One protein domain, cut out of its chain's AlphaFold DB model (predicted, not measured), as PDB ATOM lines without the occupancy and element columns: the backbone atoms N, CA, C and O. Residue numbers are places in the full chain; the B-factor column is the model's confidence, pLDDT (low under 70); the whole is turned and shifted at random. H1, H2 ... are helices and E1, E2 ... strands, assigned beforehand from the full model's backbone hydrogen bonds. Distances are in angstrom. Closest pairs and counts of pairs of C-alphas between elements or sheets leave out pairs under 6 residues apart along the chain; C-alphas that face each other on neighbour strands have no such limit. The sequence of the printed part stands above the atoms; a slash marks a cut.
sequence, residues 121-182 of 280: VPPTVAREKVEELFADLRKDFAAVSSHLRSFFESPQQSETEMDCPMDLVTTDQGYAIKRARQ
ATOM      1  N   VAL A 121     -19.224   6.963  50.374       59.47
ATOM      2  CA  VAL A 121     -18.142   7.251  49.438       59.47
ATOM      3  C   VAL A 121     -17.733   5.880  48.918       59.47
ATOM      4  O   VAL A 121     -17.280   5.063  49.731       59.47
ATOM      5  N   PRO A 122     -17.962   5.576  47.625       59.22
ATOM      6  CA  PRO A 122     -17.520   4.313  47.068       59.22
ATOM      7  C   PRO A 122     -16.040   4.181  47.418       59.22
ATOM      8  O   PRO A 122     -15.327   5.190  47.317       59.22
ATOM      9  N   PRO A 123     -15.578   3.017  47.908       63.50
ATOM     10  CA  PRO A 123     -14.161   2.839  48.171       63.50
ATOM     11  C   PRO A 123     -13.417   3.277  46.911       63.50
ATOM     12  O   PRO A 123     -13.721   2.832  45.807       63.50
ATOM     13  N   THR A 124     -12.531   4.261  47.057       82.50
ATOM     14  CA  THR A 124     -11.739   4.719  45.922       82.50
ATOM     15  C   THR A 124     -10.888   3.544  45.453       82.50
ATOM     16  O   THR A 124     -10.492   2.711  46.270       82.50
ATOM     17  N   VAL A 125     -10.567   3.477  44.160       88.62
ATOM     18  CA  VAL A 125      -9.688   2.428  43.602       88.62
ATOM     19  C   VAL A 125      -8.394   2.302  44.423       88.62
ATOM     20  O   VAL A 125      -7.917   1.206  44.686       88.62
ATOM     21  N   ALA A 126      -7.874   3.422  44.936       89.50
ATOM     22  CA  ALA A 126      -6.732   3.429  45.845       89.50
ATOM     23  C   ALA A 126      -6.992   2.682  47.166       89.50
ATOM     24  O   ALA A 126      -6.115   1.967  47.637       89.50
ATOM     25  N   ARG A 127      -8.178   2.815  47.772       92.88
ATOM     26  CA  ARG A 127      -8.532   2.105  49.009       92.88
ATOM     27  C   ARG A 127      -8.612   0.598  48.788       92.88
ATOM     28  O   ARG A 127      -8.048  -0.142  49.585       92.88
ATOM     29  N   GLU A 128      -9.256   0.167  47.708       94.19
ATOM     30  CA  GLU A 128      -9.326  -1.250  47.338       94.19
ATOM     31  C   GLU A 128      -7.918  -1.829  47.133       94.19
ATOM     32  O   GLU A 128      -7.587  -2.876  47.680       94.19
ATOM     33  N   LYS A 129      -7.032  -1.080  46.465       95.69
ATOM     34  CA  LYS A 129      -5.639  -1.496  46.256       95.69
ATOM     35  C   LYS A 129      -4.813  -1.536  47.537       95.69
ATOM     36  O   LYS A 129      -4.008  -2.439  47.724       95.69
ATOM     37  N   VAL A 130      -5.035  -0.622  48.480       96.88
ATOM     38  CA  VAL A 130      -4.400  -0.716  49.807       96.88
ATOM     39  C   VAL A 130      -4.893  -1.947  50.578       96.88
ATOM     40  O   VAL A 130      -4.135  -2.528  51.357       96.88
ATOM     41  N   GLU A 131      -6.133  -2.385  50.351       96.25
ATOM     42  CA  GLU A 131      -6.680  -3.605  50.949       96.25
ATOM     43  C   GLU A 131      -6.097  -4.902  50.349       96.25
ATOM     44  O   GLU A 131      -6.224  -5.955  50.977       96.25
ATOM     45  N   GLU A 132      -5.368  -4.842  49.230       95.75
ATOM     46  CA  GLU A 132      -4.616  -5.982  48.671       95.75
ATOM     47  C   GLU A 132      -3.282  -6.232  49.397       95.75
ATOM     48  O   GLU A 132      -2.750  -7.343  49.368       95.75
ATOM     49  N   LEU A 133      -2.740  -5.231  50.101       97.75
ATOM     50  CA  LEU A 133      -1.518  -5.388  50.894       97.75
ATOM     51  C   LEU A 133      -1.768  -6.198  52.173       97.75
ATOM     52  O   LEU A 133      -2.834  -6.118  52.793       97.75
ATOM     53  N   PHE A 134      -0.747  -6.920  52.643       97.94
ATOM     54  CA  PHE A 134      -0.775  -7.566  53.960       97.94
ATOM     55  C   PHE A 134      -0.970  -6.539  55.082       97.94
ATOM     56  O   PHE A 134      -0.456  -5.421  55.010       97.94
ATOM     57  N   ALA A 135      -1.684  -6.925  56.143       97.38
ATOM     58  CA  ALA A 135      -2.075  -6.023  57.230       97.38
ATOM     59  C   ALA A 135      -0.887  -5.296  57.893       97.38
ATOM     60  O   ALA A 135      -1.021  -4.136  58.280       97.38
ATOM     61  N   ASP A 136       0.277  -5.945  57.976       97.88
ATOM     62  CA  ASP A 136       1.491  -5.342  58.536       97.88
ATOM     63  C   ASP A 136       2.136  -4.323  57.587       97.88
ATOM     64  O   ASP A 136       2.606  -3.279  58.036       97.88
ATOM     65  N   LEU A 137       2.075  -4.561  56.273       97.56
ATOM     66  CA  LEU A 137       2.601  -3.642  55.256       97.56
ATOM     67  C   LEU A 137       1.721  -2.407  55.063       97.56
ATOM     68  O   LEU A 137       2.228  -1.356  54.688       97.56
ATOM     69  N   ARG A 138       0.420  -2.482  55.376       97.88
ATOM     70  CA  ARG A 138      -0.472  -1.306  55.341       97.88
ATOM     71  C   ARG A 138      -0.070  -0.218  56.340       97.88
ATOM     72  O   ARG A 138      -0.481   0.927  56.181       97.88
ATOM     73  N   LYS A 139       0.698  -0.572  57.376       97.44
ATOM     74  CA  LYS A 139       1.222   0.378  58.370       97.44
ATOM     75  C   LYS A 139       2.504   1.065  57.900       97.44
ATOM     76  O   LYS A 139       2.852   2.112  58.439       97.44
ATOM     77  N   ASP A 140       3.195   0.493  56.915       98.06
ATOM     78  CA  ASP A 140       4.399   1.072  56.332       98.06
ATOM     79  C   ASP A 140       4.035   1.951  55.128       98.06
ATOM     80  O   ASP A 140       3.635   1.479  54.061       98.06
ATOM     81  N   PHE A 141       4.202   3.261  55.299       97.25
ATOM     82  CA  PHE A 141       3.939   4.241  54.251       97.25
ATOM     83  C   PHE A 141       4.776   3.992  52.986       97.25
ATOM     84  O   PHE A 141       4.280   4.175  51.870       97.25
ATOM     85  N   ALA A 142       6.029   3.548  53.131       97.19
ATOM     86  CA  ALA A 142       6.892   3.270  51.988       97.19
ATOM     87  C   ALA A 142       6.342   2.092  51.170       97.19
ATOM     88  O   ALA A 142       6.227   2.197  49.947       97.19
ATOM     89  N   ALA A 143       5.903   1.025  51.842       97.69
ATOM     90  CA  ALA A 143       5.281  -0.128  51.197       97.69
ATOM     91  C   ALA A 143       3.968   0.243  50.484       97.69
ATOM     92  O   ALA A 143       3.781  -0.112  49.319       97.69
ATOM     93  N   VAL A 144       3.094   1.017  51.139       98.12
ATOM     94  CA  VAL A 144       1.830   1.488  50.545       98.12
ATOM     95  C   VAL A 144       2.078   2.359  49.314       98.12
ATOM     96  O   VAL A 144       1.480   2.131  48.262       98.12
ATOM     97  N   SER A 145       2.985   3.333  49.413       97.25
ATOM     98  CA  SER A 145       3.298   4.233  48.298       97.25
ATOM     99  C   SER A 145       3.923   3.494  47.112       97.25
ATOM    100  O   SER A 145       3.532   3.737  45.972       97.25
ATOM    101  N   SER A 146       4.834   2.549  47.368       97.44
ATOM    102  CA  SER A 146       5.454   1.726  46.327       97.44
ATOM    103  C   SER A 146       4.431   0.830  45.631       97.44
ATOM    104  O   SER A 146       4.479   0.684  44.412       97.44
ATOM    105  N   HIS A 147       3.493   0.249  46.383       97.31
ATOM    106  CA  HIS A 147       2.436  -0.593  45.829       97.31
ATOM    107  C   HIS A 147       1.488   0.206  44.932       97.31
ATOM    108  O   HIS A 147       1.286  -0.157  43.774       97.31
ATOM    109  N   LEU A 148       0.981   1.342  45.420       96.94
ATOM    110  CA  LEU A 148       0.110   2.215  44.631       96.94
ATOM    111  C   LEU A 148       0.820   2.738  43.383       96.94
ATOM    112  O   LEU A 148       0.255   2.682  42.295       96.94
ATOM    113  N   ARG A 149       2.077   3.174  43.518       95.62
ATOM    114  CA  ARG A 149       2.887   3.603  42.376       95.62
ATOM    115  C   ARG A 149       3.008   2.487  41.341       95.62
ATOM    116  O   ARG A 149       2.713   2.718  40.178       95.62
ATOM    117  N   SER A 150       3.356   1.272  41.766       96.12
ATOM    118  CA  SER A 150       3.478   0.133  40.850       96.12
ATOM    119  C   SER A 150       2.171  -0.184  40.120       96.12
ATOM    120  O   SER A 150       2.205  -0.537  38.946       96.12
ATOM    121  N   PHE A 151       1.023  -0.013  40.778       95.25
ATOM    122  CA  PHE A 151      -0.284  -0.257  40.179       95.25
ATOM    123  C   PHE A 151      -0.644   0.792  39.117       95.25
ATOM    124  O   PHE A 151      -1.013   0.423  38.006       95.25
ATOM    125  N   PHE A 152      -0.489   2.082  39.433       91.12
ATOM    126  CA  PHE A 152      -0.829   3.177  38.514       91.12
ATOM    127  C   PHE A 152       0.201   3.388  37.397       91.12
ATOM    128  O   PHE A 152      -0.142   3.877  36.324       91.12
ATOM    129  N   GLU A 153       1.459   3.013  37.622       88.75
ATOM    130  CA  GLU A 153       2.516   3.082  36.605       88.75
ATOM    131  C   GLU A 153       2.618   1.795  35.768       88.75
ATOM    132  O   GLU A 153       3.413   1.731  34.828       88.75
ATOM    133  N   SER A 154       1.824   0.757  36.069       88.38
ATOM    134  CA  SER A 154       1.836  -0.483  35.290       88.38
ATOM    135  C   SER A 154       1.284  -0.252  33.872       88.38
ATOM    136  O   SER A 154       0.177   0.271  33.726       88.38
ATOM    137  N   PRO A 155       1.967  -0.728  32.807       77.44
ATOM    138  CA  PRO A 155       1.544  -0.548  31.408       77.44
ATOM    139  C   PRO A 155       0.143  -1.084  31.083       77.44
ATOM    140  O   PRO A 155      -0.448  -0.720  30.072       77.44
ATOM    141  N   GLN A 156      -0.385  -1.957  31.941       68.56
ATOM    142  CA  GLN A 156      -1.702  -2.578  31.818       68.56
ATOM    143  C   GLN A 156      -2.863  -1.587  32.001       68.56
ATOM    144  O   GLN A 156      -3.993  -1.940  31.688       68.56
ATOM    145  N   GLN A 157      -2.607  -0.366  32.490       60.88
ATOM    146  CA  GLN A 157      -3.645   0.661  32.657       60.88
ATOM    147  C   GLN A 157      -3.735   1.667  31.506       60.88
ATOM    148  O   GLN A 157      -4.720   2.394  31.422       60.88
ATOM    149  N   SER A 158      -2.751   1.710  30.602       57.78
ATOM    150  CA  SER A 158      -2.814   2.547  29.400       57.78
ATOM    151  C   SER A 158      -3.057   1.670  28.175       57.78
ATOM    152  O   SER A 158      -2.148   1.427  27.375       57.78
ATOM    153  N   GLU A 159      -4.277   1.161  28.028       54.91
ATOM    154  CA  GLU A 159      -4.664   0.468  26.803       54.91
ATOM    155  C   GLU A 159      -4.721   1.506  25.672       54.91
ATOM    156  O   GLU A 159      -5.602   2.363  25.605       54.91
ATOM    157  N   THR A 160      -3.680   1.508  24.839       54.97
ATOM    158  CA  THR A 160      -3.607   2.362  23.653       54.97
ATOM    159  C   THR A 160      -4.331   1.624  22.539       54.97
ATOM    160  O   THR A 160      -3.768   0.724  21.916       54.97
ATOM    161  N   GLU A 161      -5.599   1.958  22.331       51.12
ATOM    162  CA  GLU A 161      -6.403   1.353  21.277       51.12
ATOM    163  C   GLU A 161      -6.178   2.123  19.966       51.12
ATOM    164  O   GLU A 161      -6.491   3.310  19.849       51.12
ATOM    165  N   MET A 162      -5.586   1.460  18.966       46.00
ATOM    166  CA  MET A 162      -5.474   2.015  17.616       46.00
ATOM    167  C   MET A 162      -6.799   1.832  16.876       46.00
ATOM    168  O   MET A 162      -7.022   0.801  16.242       46.00
ATOM    169  N   ASP A 163      -7.641   2.863  16.886       50.00
ATOM    170  CA  ASP A 163      -8.747   2.980  15.937       50.00
ATOM    171  C   ASP A 163      -8.341   3.937  14.807       50.00
ATOM    172  O   ASP A 163      -8.147   5.130  15.027       50.00
ATOM    173  N   CYS A 164      -8.123   3.385  13.607       47.28
ATOM    174  CA  CYS A 164      -7.930   4.061  12.314       47.28
ATOM    175  C   CYS A 164      -7.402   5.520  12.335       47.28
ATOM    176  O   CYS A 164      -8.113   6.463  12.677       47.28
ATOM    177  N   PRO A 165      -6.312   5.789  11.603       74.75
ATOM    178  CA  PRO A 165      -5.020   6.307  12.103       74.75
ATOM    179  C   PRO A 165      -5.052   7.352  13.255       74.75
ATOM    180  O   PRO A 165      -4.275   8.311  13.233       74.75
ATOM    181  N   MET A 166      -5.924   7.222  14.257       62.12
ATOM    182  CA  MET A 166      -5.951   8.119  15.409       62.12
ATOM    183  C   MET A 166      -5.296   7.444  16.614       62.12
ATOM    184  O   MET A 166      -5.659   6.341  16.998       62.12
ATOM    185  N   ASP A 167      -4.312   8.128  17.199       72.75
ATOM    186  CA  ASP A 167      -3.683   7.723  18.458       72.75
ATOM    187  C   ASP A 167      -4.579   8.200  19.612       72.75
ATOM    188  O   ASP A 167      -4.591   9.391  19.967       72.75
ATOM    189  N   LEU A 168      -5.419   7.285  20.102       72.75
ATOM    190  CA  LEU A 168      -6.337   7.493  21.216       72.75
ATOM    191  C   LEU A 168      -5.765   6.818  22.466       72.75
ATOM    192  O   LEU A 168      -5.325   5.673  22.430       72.75
ATOM    193  N   VAL A 169      -5.779   7.540  23.585       77.75
ATOM    194  CA  VAL A 169      -5.408   7.013  24.901       77.75
ATOM    195  C   VAL A 169      -6.646   6.998  25.773       77.75
ATOM    196  O   VAL A 169      -7.229   8.053  26.032       77.75
ATOM    197  N   THR A 170      -7.031   5.816  26.230       72.50
ATOM    198  CA  THR A 170      -8.133   5.651  27.174       72.50
ATOM    199  C   THR A 170      -7.634   5.943  28.588       72.50
ATOM    200  O   THR A 170      -6.576   5.460  28.988       72.50
ATOM    201  N   THR A 171      -8.354   6.773  29.340       73.31
ATOM    202  CA  THR A 171      -8.063   7.051  30.750       73.31
ATOM    203  C   THR A 171      -8.739   6.027  31.658       73.31
ATOM    204  O   THR A 171      -9.727   5.397  31.284       73.31
ATOM    205  N   ASP A 172      -8.252   5.918  32.890       60.91
ATOM    206  CA  ASP A 172      -8.833   5.123  33.983       60.91
ATOM    207  C   ASP A 172     -10.285   5.507  34.340       60.91
ATOM    208  O   ASP A 172     -11.027   4.718  34.919       60.91
ATOM    209  N   GLN A 173     -10.715   6.709  33.955       67.75
ATOM    210  CA  GLN A 173     -12.092   7.193  34.085       67.75
ATOM    211  C   GLN A 173     -12.983   6.845  32.876       67.75
ATOM    212  O   GLN A 173     -14.152   7.233  32.841       67.75
ATOM    213  N   GLY A 174     -12.451   6.124  31.883       68.75
ATOM    214  CA  GLY A 174     -13.182   5.684  30.692       68.75
ATOM    215  C   GLY A 174     -13.312   6.743  29.592       68.75
ATOM    216  O   GLY A 174     -14.197   6.630  28.743       68.75
ATOM    217  N   TYR A 175     -12.467   7.779  29.587       74.75
ATOM    218  CA  TYR A 175     -12.437   8.776  28.511       74.75
ATOM    219  C   TYR A 175     -11.385   8.421  27.463       74.75
ATOM    220  O   TYR A 175     -10.265   8.082  27.817       74.75
ATOM    221  N   ALA A 176     -11.696   8.580  26.176       75.81
ATOM    222  CA  ALA A 176     -10.702   8.492  25.106       75.81
ATOM    223  C   ALA A 176     -10.150   9.888  24.777       75.81
ATOM    224  O   ALA A 176     -10.898  10.790  24.391       75.81
ATOM    225  N   ILE A 177      -8.838  10.077  24.918       82.19
ATOM    226  CA  ILE A 177      -8.143  11.336  24.629       82.19
ATOM    227  C   ILE A 177      -7.304  11.169  23.367       82.19
ATOM    228  O   ILE A 177      -6.443  10.298  23.280       82.19
ATOM    229  N   LYS A 178      -7.503  12.061  22.395       74.62
ATOM    230  CA  LYS A 178      -6.665  12.127  21.196       74.62
ATOM    231  C   LYS A 178      -5.349  12.833  21.506       74.62
ATOM    232  O   LYS A 178      -5.354  14.001  21.898       74.62
ATOM    233  N   ARG A 179      -4.210  12.173  21.271       69.00
ATOM    234  CA  ARG A 179      -2.899  12.824  21.417       69.00
ATOM    235  C   ARG A 179      -2.682  13.850  20.305       69.00
ATOM    236  O   ARG A 179      -2.670  13.525  19.117       69.00
ATOM    237  N   ALA A 180      -2.483  15.112  20.685       59.56
ATOM    238  CA  ALA A 180      -2.091  16.156  19.746       59.56
ATOM    239  C   ALA A 180      -0.603  16.009  19.395       59.56
ATOM    240  O   ALA A 180       0.268  16.153  20.253       59.56
ATOM    241  N   ARG A 181      -0.297  15.740  18.121       60.19
ATOM    242  CA  ARG A 181       1.081  15.728  17.620       60.19
ATOM    243  C   ARG A 181       1.562  17.170  17.468       60.19
ATOM    244  O   ARG A 181       0.999  17.927  16.681       60.19
ATOM    245  N   GLN A 182       2.590  17.557  18.219       50.12
ATOM    246  CA  GLN A 182       3.196  18.878  18.067       50.12
ATOM    247  C   GLN A 182       3.970  18.947  16.740       50.12
ATOM    248  O   GLN A 182       4.801  18.087  16.453       50.12
TER     249      GLN A 182
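This is residues 121 to 182 of the 280 residues of an uncharacterized protein of Nippostrongylus brasiliensis (UniProt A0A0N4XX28). Two small lobes lie at opposite ends of an elongated domain: at one end two helices, H1 and H2, touch at a steep tilt, and at the other end three short strands, E1, E2 and E3, make a small antiparallel sheet. Residues 153 to 159 join the two lobes, and neither helix is on the sheet. The printed part has 62 residues with two named helices and three named strands, in the order H1, H2, E1, E2, E3; the class is mixed, helices and strands. The sheet's order is E1, E2, E3, a meander, each strand the antiparallel neighbour of the one before. The whole is only just loose, close to extended, with a radius of gyration of the C-alphas of 15.8 A and spans of 48 by 25 by 17 A.

H1, residues 125 to 132, touches H2, residues 141 to 152, with residues 144 to 148 of H2 alone. Their closest C-alphas are those of Val 130 and Val 144, 6.6 A apart. The helices run opposite ways at a steep tilt of 60 degrees. In both helices every O i to N i+4 pair is within hydrogen-bond range. E1, residues 160 to 163, and E2, residues 166 to 170, form a hairpin, antiparallel at 139 degrees. C-alphas 160 and 169 face each other at 5.1 A, and N 166 and O 163 are within hydrogen-bond range at 3.1 A. E2 and E3, residues 176 to 178, form a second hairpin, antiparallel at 141 degrees, with N 169 and O 177 at 2.9 A and N 177 and O 169 at 2.8 A, both within hydrogen-bond range. E1 and E3 are the edge strands and are apart. H1 is apart from E1, E2 and E3, and H2 is apart from E2 and E3.

H1 begins at C-alpha 125, (-9.688, 2.428, 43.602), and is 11.1 A long from first to last C-alpha. H2 is 16.5 A long and ends at C-alpha 152, (-0.829, 3.177, 38.514). E1 is 9.3 A long, E2 12.2 A and E3 6.7 A; E3 ends at C-alpha 178, (-6.665, 12.127, 21.196).

The two C-alphas farthest apart are those of Asp 136 and Pro 165, at 48.3 A. The printed part has no cut. The links E1 to E2 and E2 to E3 are tight, those from H1 to H2 and from H2 to E1 are short, and no link is long. The mean pLDDT of the printed part is 79.8; under 70 are residues 121 to 123, 156 to 164, 166, 172 to 174 and 179 to 182.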